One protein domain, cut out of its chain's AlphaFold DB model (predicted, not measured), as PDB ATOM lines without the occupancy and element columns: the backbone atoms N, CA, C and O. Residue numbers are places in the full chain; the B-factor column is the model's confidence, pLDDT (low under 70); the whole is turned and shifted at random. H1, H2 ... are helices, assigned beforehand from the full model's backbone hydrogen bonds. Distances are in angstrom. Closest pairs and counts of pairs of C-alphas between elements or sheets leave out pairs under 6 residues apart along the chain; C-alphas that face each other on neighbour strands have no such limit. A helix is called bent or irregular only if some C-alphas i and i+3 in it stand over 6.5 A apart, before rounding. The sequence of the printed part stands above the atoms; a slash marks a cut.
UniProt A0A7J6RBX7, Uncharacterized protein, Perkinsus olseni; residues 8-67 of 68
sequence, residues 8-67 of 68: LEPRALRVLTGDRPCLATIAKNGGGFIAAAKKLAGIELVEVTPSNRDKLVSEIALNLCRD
ATOM      1  N   LEU A   8     -55.101 -11.477  16.755       86.88
ATOM      2  CA  LEU A   8     -54.092 -10.450  17.005       86.88
ATOM      3  C   LEU A   8     -53.501 -10.587  18.408       86.88
ATOM      4  O   LEU A   8     -52.284 -10.626  18.528       86.88
ATOM      5  N   GLU A   9     -54.333 -10.743  19.435       90.00
ATOM      6  CA  GLU A   9     -53.885 -10.899  20.825       90.00
ATOM      7  C   GLU A   9     -52.908 -12.073  21.032       90.00
ATOM      8  O   GLU A   9     -51.785 -11.821  21.472       90.00
ATOM      9  N   PRO A  10     -53.224 -13.329  20.652       91.25
ATOM     10  CA  PRO A  10     -52.295 -14.442  20.861       91.25
ATOM     11  C   PRO A  10     -50.995 -14.294  20.055       91.25
ATOM     12  O   PRO A  10     -49.933 -14.737  20.495       91.25
ATOM     13  N   ARG A  11     -51.041 -13.654  18.880       92.56
ATOM     14  CA  ARG A  11     -49.839 -13.396  18.073       92.56
ATOM     15  C   ARG A  11     -48.990 -12.269  18.648       92.56
ATOM     16  O   ARG A  11     -47.772 -12.405  18.678       92.56
ATOM     17  N   ALA A  12     -49.617 -11.189  19.102       92.00
ATOM     18  CA  ALA A  12     -48.936 -10.079  19.748       92.00
ATOM     19  C   ALA A  12     -48.283 -10.543  21.051       92.00
ATOM     20  O   ALA A  12     -47.108 -10.265  21.261       92.00
ATOM     21  N   LEU A  13     -48.989 -11.335  21.864       92.00
ATOM     22  CA  LEU A  13     -48.430 -11.919  23.080       92.00
ATOM     23  C   LEU A  13     -47.182 -12.755  22.777       92.00
ATOM     24  O   LEU A  13     -46.153 -12.543  23.402       92.00
ATOM     25  N   ARG A  14     -47.232 -13.626  21.759       93.44
ATOM     26  CA  ARG A  14     -46.073 -14.432  21.342       93.44
ATOM     27  C   ARG A  14     -44.857 -13.589  20.937       93.44
ATOM     28  O   ARG A  14     -43.734 -14.036  21.133       93.44
ATOM     29  N   VAL A  15     -45.065 -12.415  20.339       92.44
ATOM     30  CA  VAL A  15     -43.969 -11.490  19.998       92.44
ATOM     31  C   VAL A  15     -43.437 -10.798  21.252       92.44
ATOM     32  O   VAL A  15     -42.228 -10.731  21.430       92.44
ATOM     33  N   LEU A  16     -44.327 -10.326  22.129       92.25
ATOM     34  CA  LEU A  16     -43.968  -9.596  23.349       92.25
ATOM     35  C   LEU A  16     -43.266 -10.466  24.399       92.25
ATOM     36  O   LEU A  16     -42.505  -9.940  25.200       92.25
ATOM     37  N   THR A  17     -43.528 -11.773  24.415       92.19
ATOM     38  CA  THR A  17     -42.899 -12.730  25.341       92.19
ATOM     39  C   THR A  17     -41.848 -13.607  24.664       92.19
ATOM     40  O   THR A  17     -41.490 -14.651  25.205       92.19
ATOM     41  N   GLY A  18     -41.439 -13.264  23.441       90.88
ATOM     42  CA  GLY A  18     -40.411 -13.999  22.711       90.88
ATOM     43  C   GLY A  18     -38.999 -13.613  23.152       90.88
ATOM     44  O   GLY A  18     -38.794 -12.598  23.806       90.88
ATOM     45  N   ASP A  19     -38.011 -14.390  22.713       90.12
ATOM     46  CA  ASP A  19     -36.604 -14.202  23.105       90.12
ATOM     47  C   ASP A  19     -35.890 -13.072  22.341       90.12
ATOM     48  O   ASP A  19     -34.697 -12.845  22.526       90.12
ATOM     49  N   ARG A  20     -36.588 -12.391  21.425       88.69
ATOM     50  CA  ARG A  20     -36.018 -11.292  20.638       88.69
ATOM     51  C   ARG A  20     -36.462  -9.952  21.212       88.69
ATOM     52  O   ARG A  20     -37.659  -9.803  21.471       88.69
ATOM     53  N   PRO A  21     -35.562  -8.958  21.302       90.38
ATOM     54  CA  PRO A  21     -35.945  -7.598  21.647       90.38
ATOM     55  C   PRO A  21     -37.085  -7.099  20.749       90.38
ATOM     56  O   PRO A  21     -37.062  -7.273  19.527       90.38
ATOM     57  N   CYS A  22     -38.096  -6.484  21.359       90.62
ATOM     58  CA  CYS A  22     -39.274  -5.979  20.666       90.62
ATOM     59  C   CYS A  22     -39.531  -4.521  21.048       90.62
ATOM     60  O   CYS A  22     -39.504  -4.158  22.221       90.62
ATOM     61  N   LEU A  23     -39.840  -3.702  20.042       93.44
ATOM     62  CA  LEU A  23     -40.373  -2.359  20.219       93.44
ATOM     63  C   LEU A  23     -41.815  -2.329  19.723       93.44
ATOM     64  O   LEU A  23     -42.092  -2.680  18.576       93.44
ATOM     65  N   ALA A  24     -42.725  -1.870  20.575       92.56
ATOM     66  CA  ALA A  24     -44.130  -1.726  20.233       92.56
ATOM     67  C   ALA A  24     -44.713  -0.449  20.838       92.56
ATOM     68  O   ALA A  24     -44.334  -0.015  21.924       92.56
ATOM     69  N   THR A  25     -45.688   0.133  20.145       93.44
ATOM     70  CA  THR A  25     -46.518   1.205  20.695       93.44
ATOM     71  C   THR A  25     -47.791   0.615  21.269       93.44
ATOM     72  O   THR A  25     -48.440  -0.212  20.626       93.44
ATOM     73  N   ILE A  26     -48.196   1.089  22.440       93.00
ATOM     74  CA  ILE A  26     -49.441   0.673  23.074       93.00
ATOM     75  C   ILE A  26     -50.256   1.890  23.495       93.00
ATOM     76  O   ILE A  26     -49.708   2.926  23.869       93.00
ATOM     77  N   ALA A  27     -51.582   1.773  23.437       92.44
ATOM     78  CA  ALA A  27     -52.468   2.847  23.858       92.44
ATOM     79  C   ALA A  27     -52.206   3.243  25.324       92.44
ATOM     80  O   ALA A  27     -52.059   2.387  26.207       92.44
ATOM     81  N   LYS A  28     -52.198   4.554  25.599       92.44
ATOM     82  CA  LYS A  28     -51.988   5.092  26.954       92.44
ATOM     83  C   LYS A  28     -53.036   4.575  27.941       92.44
ATOM     84  O   LYS A  28     -52.674   4.135  29.028       92.44
ATOM     85  N   ASN A  29     -54.298   4.525  27.524       91.19
ATOM     86  CA  ASN A  29     -55.413   4.008  28.314       91.19
ATOM     87  C   ASN A  29     -56.065   2.819  27.599       91.19
ATOM     88  O   ASN A  29     -56.224   2.838  26.380       91.19
ATOM     89  N   GLY A  30     -56.459   1.800  28.363       88.38
ATOM     90  CA  GLY A  30     -57.161   0.625  27.851       88.38
ATOM     91  C   GLY A  30     -57.151  -0.538  28.842       88.38
ATOM     92  O   GLY A  30     -56.197  -0.692  29.602       88.38
ATOM     93  N   GLY A  31     -58.223  -1.331  28.836       90.12
ATOM     94  CA  GLY A  31     -58.341  -2.576  29.601       90.12
ATOM     95  C   GLY A  31     -57.865  -3.797  28.809       90.12
ATOM     96  O   GLY A  31     -57.165  -3.657  27.805       90.12
ATOM     97  N   GLY A  32     -58.255  -4.994  29.260       91.19
ATOM     98  CA  GLY A  32     -57.988  -6.258  28.560       91.19
ATOM     99  C   GLY A  32     -56.510  -6.435  28.202       91.19
ATOM    100  O   GLY A  32     -55.635  -6.209  29.043       91.19
ATOM    101  N   PHE A  33     -56.239  -6.756  26.934       90.56
ATOM    102  CA  PHE A  33     -54.884  -6.929  26.408       90.56
ATOM    103  C   PHE A  33     -53.969  -5.720  26.661       90.56
ATOM    104  O   PHE A  33     -52.803  -5.899  26.998       90.56
ATOM    105  N   ILE A  34     -54.482  -4.484  26.581       92.00
ATOM    106  CA  ILE A  34     -53.665  -3.276  26.802       92.00
ATOM    107  C   ILE A  34     -53.149  -3.213  28.245       92.00
ATOM    108  O   ILE A  34     -51.976  -2.920  28.478       92.00
ATOM    109  N   ALA A  35     -54.021  -3.485  29.218       93.50
ATOM    110  CA  ALA A  35     -53.654  -3.491  30.632       93.50
ATOM    111  C   ALA A  35     -52.768  -4.692  30.992       93.50
ATOM    112  O   ALA A  35     -51.893  -4.562  31.849       93.50
ATOM    113  N   ALA A  36     -52.988  -5.844  30.351       92.56
ATOM    114  CA  ALA A  36     -52.187  -7.047  30.548       92.56
ATOM    115  C   ALA A  36     -50.767  -6.888  29.983       92.56
ATOM    116  O   ALA A  36     -49.798  -7.156  30.688       92.56
ATOM    117  N   ALA A  37     -50.632  -6.371  28.758       93.19
ATOM    118  CA  ALA A  37     -49.344  -6.179  28.098       93.19
ATOM    119  C   ALA A  37     -48.406  -5.264  28.900       93.19
ATOM    120  O   ALA A  37     -47.221  -5.548  28.990       93.19
ATOM    121  N   LYS A  38     -48.928  -4.223  29.564       94.00
ATOM    122  CA  LYS A  38     -48.143  -3.314  30.428       94.00
ATOM    123  C   LYS A  38     -47.617  -3.944  31.721       94.00
ATOM    124  O   LYS A  38     -46.863  -3.295  32.437       94.00
ATOM    125  N   LYS A  39     -48.055  -5.157  32.055       93.69
ATOM    126  CA  LYS A  39     -47.660  -5.885  33.270       93.69
ATOM    127  C   LYS A  39     -46.756  -7.080  32.972       93.69
ATOM    128  O   LYS A  39     -46.448  -7.835  33.891       93.69
ATOM    129  N   LEU A  40     -46.375  -7.286  31.708       93.44
ATOM    130  CA  LEU A  40     -45.452  -8.354  31.337       93.44
ATOM    131  C   LEU A  40     -44.100  -8.143  32.029       93.44
ATOM    132  O   LEU A  40     -43.655  -7.013  32.224       93.44
ATOM    133  N   ALA A  41     -43.453  -9.234  32.427       91.12
ATOM    134  CA  ALA A  41     -42.116  -9.165  33.000       91.12
ATOM    135  C   ALA A  41     -41.091  -8.785  31.919       91.12
ATOM    136  O   ALA A  41     -41.249  -9.158  30.759       91.12
ATOM    137  N   GLY A  42     -40.036  -8.068  32.308       88.44
ATOM    138  CA  GLY A  42     -38.929  -7.738  31.405       88.44
ATOM    139  C   GLY A  42     -39.232  -6.657  30.366       88.44
ATOM    140  O   GLY A  42     -38.419  -6.456  29.470       88.44
ATOM    141  N   ILE A  43     -40.362  -5.948  30.474       91.12
ATOM    142  CA  ILE A  43     -40.651  -4.802  29.607       91.12
ATOM    143  C   ILE A  43     -40.230  -3.490  30.265       91.12
ATOM    144  O   ILE A  43     -40.386  -3.297  31.472       91.12
ATOM    145  N   GLU A  44     -39.789  -2.552  29.437       92.62
ATOM    146  CA  GLU A  44     -39.664  -1.146  29.798       92.62
ATOM    147  C   GLU A  44     -40.843  -0.378  29.189       92.62
ATOM    148  O   GLU A  44     -41.057  -0.404  27.975       92.62
ATOM    149  N   LEU A  45     -41.639   0.289  30.029       94.06
ATOM    150  CA  LEU A  45     -42.752   1.119  29.572       94.06
ATOM    151  C   LEU A  45     -42.380   2.594  29.699       94.06
ATOM    152  O   LEU A  45     -42.215   3.104  30.806       94.06
ATOM    153  N   VAL A  46     -42.336   3.289  28.565       94.69
ATOM    154  CA  VAL A  46     -42.019   4.717  28.509       94.69
ATOM    155  C   VAL A  46     -43.189   5.491  27.913       94.69
ATOM    156  O   VAL A  46     -43.672   5.176  26.825       94.69
ATOM    157  N   GLU A  47     -43.643   6.535  28.609       95.25
ATOM    158  CA  GLU A  47     -44.551   7.516  28.015       95.25
ATOM    159  C   GLU A  47     -43.751   8.507  27.163       95.25
ATOM    160  O   GLU A  47     -42.918   9.264  27.670       95.25
ATOM    161  N   VAL A  48     -44.017   8.512  25.857       93.81
ATOM    162  CA  VAL A  48     -43.410   9.472  24.933       93.81
ATOM    163  C   VAL A  48     -44.113  10.821  25.068       93.81
ATOM    164  O   VAL A  48     -45.325  10.933  24.888       93.81
ATOM    165  N   THR A  49     -43.333  11.856  25.340       95.19
ATOM    166  CA  THR A  49     -43.745  13.255  25.401       95.19
ATOM    167  C   THR A  49     -42.968  14.063  24.357       95.19
ATOM    168  O   THR A  49     -41.905  13.637  23.897       95.19
ATOM    169  N   PRO A  50     -43.424  15.273  23.992       95.56
ATOM    170  CA  PRO A  50     -42.649  16.142  23.109       95.56
ATOM    171  C   PRO A  50     -41.238  16.450  23.632       95.56
ATOM    172  O   PRO A  50     -40.322  16.623  22.838       95.56
ATOM    173  N   SER A  51     -41.051  16.497  24.956       96.69
ATOM    174  CA  SER A  51     -39.768  16.841  25.577       96.69
ATOM    175  C   SER A  51     -38.766  15.688  25.631       96.69
ATOM    176  O   SER A  51     -37.570  15.950  25.732       96.69
ATOM    177  N   ASN A  52     -39.215  14.428  25.575       95.62
ATOM    178  CA  ASN A  52     -38.324  13.265  25.626       95.62
ATOM    179  C   ASN A  52     -38.174  12.537  24.280       95.62
ATOM    180  O   ASN A  52     -37.217  11.781  24.124       95.62
ATOM    181  N   ARG A  53     -39.063  12.786  23.305       92.88
ATOM    182  CA  ARG A  53     -39.131  12.049  22.033       92.88
ATOM    183  C   ARG A  53     -37.780  11.941  21.338       92.88
ATOM    184  O   ARG A  53     -37.369  10.841  20.990       92.88
ATOM    185  N   ASP A  54     -37.098  13.065  21.142       94.50
ATOM    186  CA  ASP A  54     -35.888  13.100  20.316       94.50
ATOM    187  C   ASP A  54     -34.717  12.366  20.997       94.50
ATOM    188  O   ASP A  54     -33.933  11.682  20.340       94.50
ATOM    189  N   LYS A  55     -34.649  12.424  22.333       94.50
ATOM    190  CA  LYS A  55     -33.669  11.677  23.132       94.50
ATOM    191  C   LYS A  55     -33.973  10.173  23.140       94.50
ATOM    192  O   LYS A  55     -33.058   9.370  22.951       94.50
ATOM    193  N   LEU A  56     -35.247   9.800  23.295       94.56
ATOM    194  CA  LEU A  56     -35.684   8.403  23.357       94.56
ATOM    195  C   LEU A  56     -35.319   7.606  22.108       94.56
ATOM    196  O   LEU A  56     -35.018   6.425  22.223       94.56
ATOM    197  N   VAL A  57     -35.295   8.232  20.926       91.44
ATOM    198  CA  VAL A  57     -34.880   7.548  19.687       91.44
ATOM    199  C   VAL A  57     -33.495   6.918  19.842       91.44
ATOM    200  O   VAL A  57     -33.305   5.752  19.501       91.44
ATOM    201  N   SER A  58     -32.539   7.673  20.387       91.12
ATOM    202  CA  SER A  58     -31.160   7.198  20.546       91.12
ATOM    203  C   SER A  58     -31.050   6.131  21.636       91.12
ATOM    204  O   SER A  58     -30.337   5.148  21.462       91.12
ATOM    205  N   GLU A  59     -31.779   6.292  22.743       92.50
ATOM    206  CA  GLU A  59     -31.784   5.327  23.852       92.50
ATOM    207  C   GLU A  59     -32.398   3.985  23.434       92.50
ATOM    208  O   GLU A  59     -31.805   2.933  23.670       92.50
ATOM    209  N   ILE A  60     -33.534   4.018  22.731       92.62
ATOM    210  CA  ILE A  60     -34.193   2.821  22.199       92.62
ATOM    211  C   ILE A  60     -33.276   2.103  21.203       92.62
ATOM    212  O   ILE A  60     -33.121   0.887  21.287       92.62
ATOM    213  N   ALA A  61     -32.635   2.836  20.286       90.31
ATOM    214  CA  ALA A  61     -31.716   2.241  19.317       90.31
ATOM    215  C   ALA A  61     -30.522   1.554  20.002       90.31
ATOM    216  O   ALA A  61     -30.171   0.432  19.646       90.31
ATOM    217  N   LEU A  62     -29.928   2.190  21.018       89.12
ATOM    218  CA  LEU A  62     -28.833   1.599  21.790       89.12
ATOM    219  C   LEU A  62     -29.266   0.338  22.543       89.12
ATOM    220  O   LEU A  62     -28.502  -0.623  22.592       89.12
ATOM    221  N   ASN A  63     -30.469   0.326  23.117       87.44
ATOM    222  CA  ASN A  63     -30.960  -0.816  23.885       87.44
ATOM    223  C   ASN A  63     -31.338  -2.001  22.988       87.44
ATOM    224  O   ASN A  63     -31.047  -3.136  23.341       87.44
ATOM    225  N   LEU A  64     -31.932  -1.754  21.816       85.81
ATOM    226  CA  LEU A  64     -32.331  -2.826  20.895       85.81
ATOM    227  C   LEU A  64     -31.147  -3.433  20.130       85.81
ATOM    228  O   LEU A  64     -31.147  -4.630  19.866       85.81
ATOM    229  N   CYS A  65     -30.142  -2.628  19.772       74.88
ATOM    230  CA  CYS A  65     -28.989  -3.096  18.995       74.88
ATOM    231  C   CYS A  65     -27.892  -3.759  19.845       74.88
ATOM    232  O   CYS A  65     -26.926  -4.266  19.286       74.88
ATOM    233  N   ARG A  66     -27.997  -3.735  21.181       67.75
ATOM    234  CA  ARG A  66     -27.004  -4.350  22.082       67.75
ATOM    235  C   ARG A  66     -26.994  -5.879  22.039       67.75
ATOM    236  O   ARG A  66     -25.965  -6.462  22.360       67.75
ATOM    237  N   ASP A  67     -28.094  -6.488  21.604       55.38
ATOM    238  CA  ASP A  67     -28.279  -7.944  21.555       55.38
ATOM    239  C   ASP A  67     -28.223  -8.515  20.117       55.38
ATOM    240  O   ASP A  67     -28.703  -9.623  19.874       55.38
TER     241      ASP A  67
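AT A GLANCE: This is residues 8 to 67 of the 68 residues of an uncharacterized protein of Perkinsus olseni (UniProt A0A7J6RBX7). Look for the longest helix, H3, by itself along one side of the domain and for two short helices, H1 and H2, running the same way on the other side, with two long stretches without a named element, residues 17 to 31 and 38 to 52, passing through the space between. It is a loosely built arrangement in which H3 touches neither of the other helices, and residues 49 to 55, where the second stretch turns into H3, stick out. The printed part has 60 residues with three named helices, in the order H1, H2, H3, and no named strand. The class is all helix, though under half of the residues, 28 of the 60, are in named elements. The whole is only just compact, close to loose, with a radius of gyration of the C-alphas of 12.5 A and spans of 31 by 28 by 18 A.

HOW THE PARTS SIT: Start at H3, residues 53 to 65, which is apart from H1, residues 8 to 16, and also from H2, residues 32 to 37. Then look at H1 and H2, which only just touch, with 3 pairs of C-alphas within 8 A. Their closest C-alphas are those of Glu 9 and Phe 33, 6.9 A apart. Their centres are 11.2 A apart, and their lines stand at a shallow tilt of 11 degrees, the same way. Along the backbones of H1 and H2 you will find every O i to N i+4 pair within hydrogen-bond range, while in H3 it is 8 of 9 pairs.

IN THESE COORDINATES: Find C-alpha 53 at (-39.131, 12.049, 22.033); from there H3 runs through 13 residues to C-alpha 65 at (-28.989, -3.096, 18.995), 18.5 A from first to last C-alpha. Go back to C-alpha 8 at (-54.092, -10.450, 17.005), where H1 begins; its 9 residues measure 12.0 A to C-alpha 16. H2, 6 residues, begins at C-alpha 32 at (-57.988, -6.258, 28.560) and measures 8.7 A to C-alpha 37. No helix is bent or irregular.

THE WHOLE: The two C-alphas farthest apart are those of Pro 10 and Ser 51, 34.0 A, and the first and last printed C-alphas, of Leu 8 and Asp 67, are 26.3 A apart. Both links are long, H1 to H2 and H2 to H3, each with 15 residues. Residues 17 to 31 have their C-alphas 4 to 16 A from the mean of all C-alphas, and residues 38 to 52 have theirs 6 to 19 A from it. Residues 49 to 55, of which 53 to 55 belong to H3, stand free: no C-alpha 8 or more residues away along the chain is within 10 A. The printed part, residues 8 to 67 of a full chain of 68, has no cut. The mean pLDDT of the printed part is 90.8; look at residues 66 to 67 for the two values under 70.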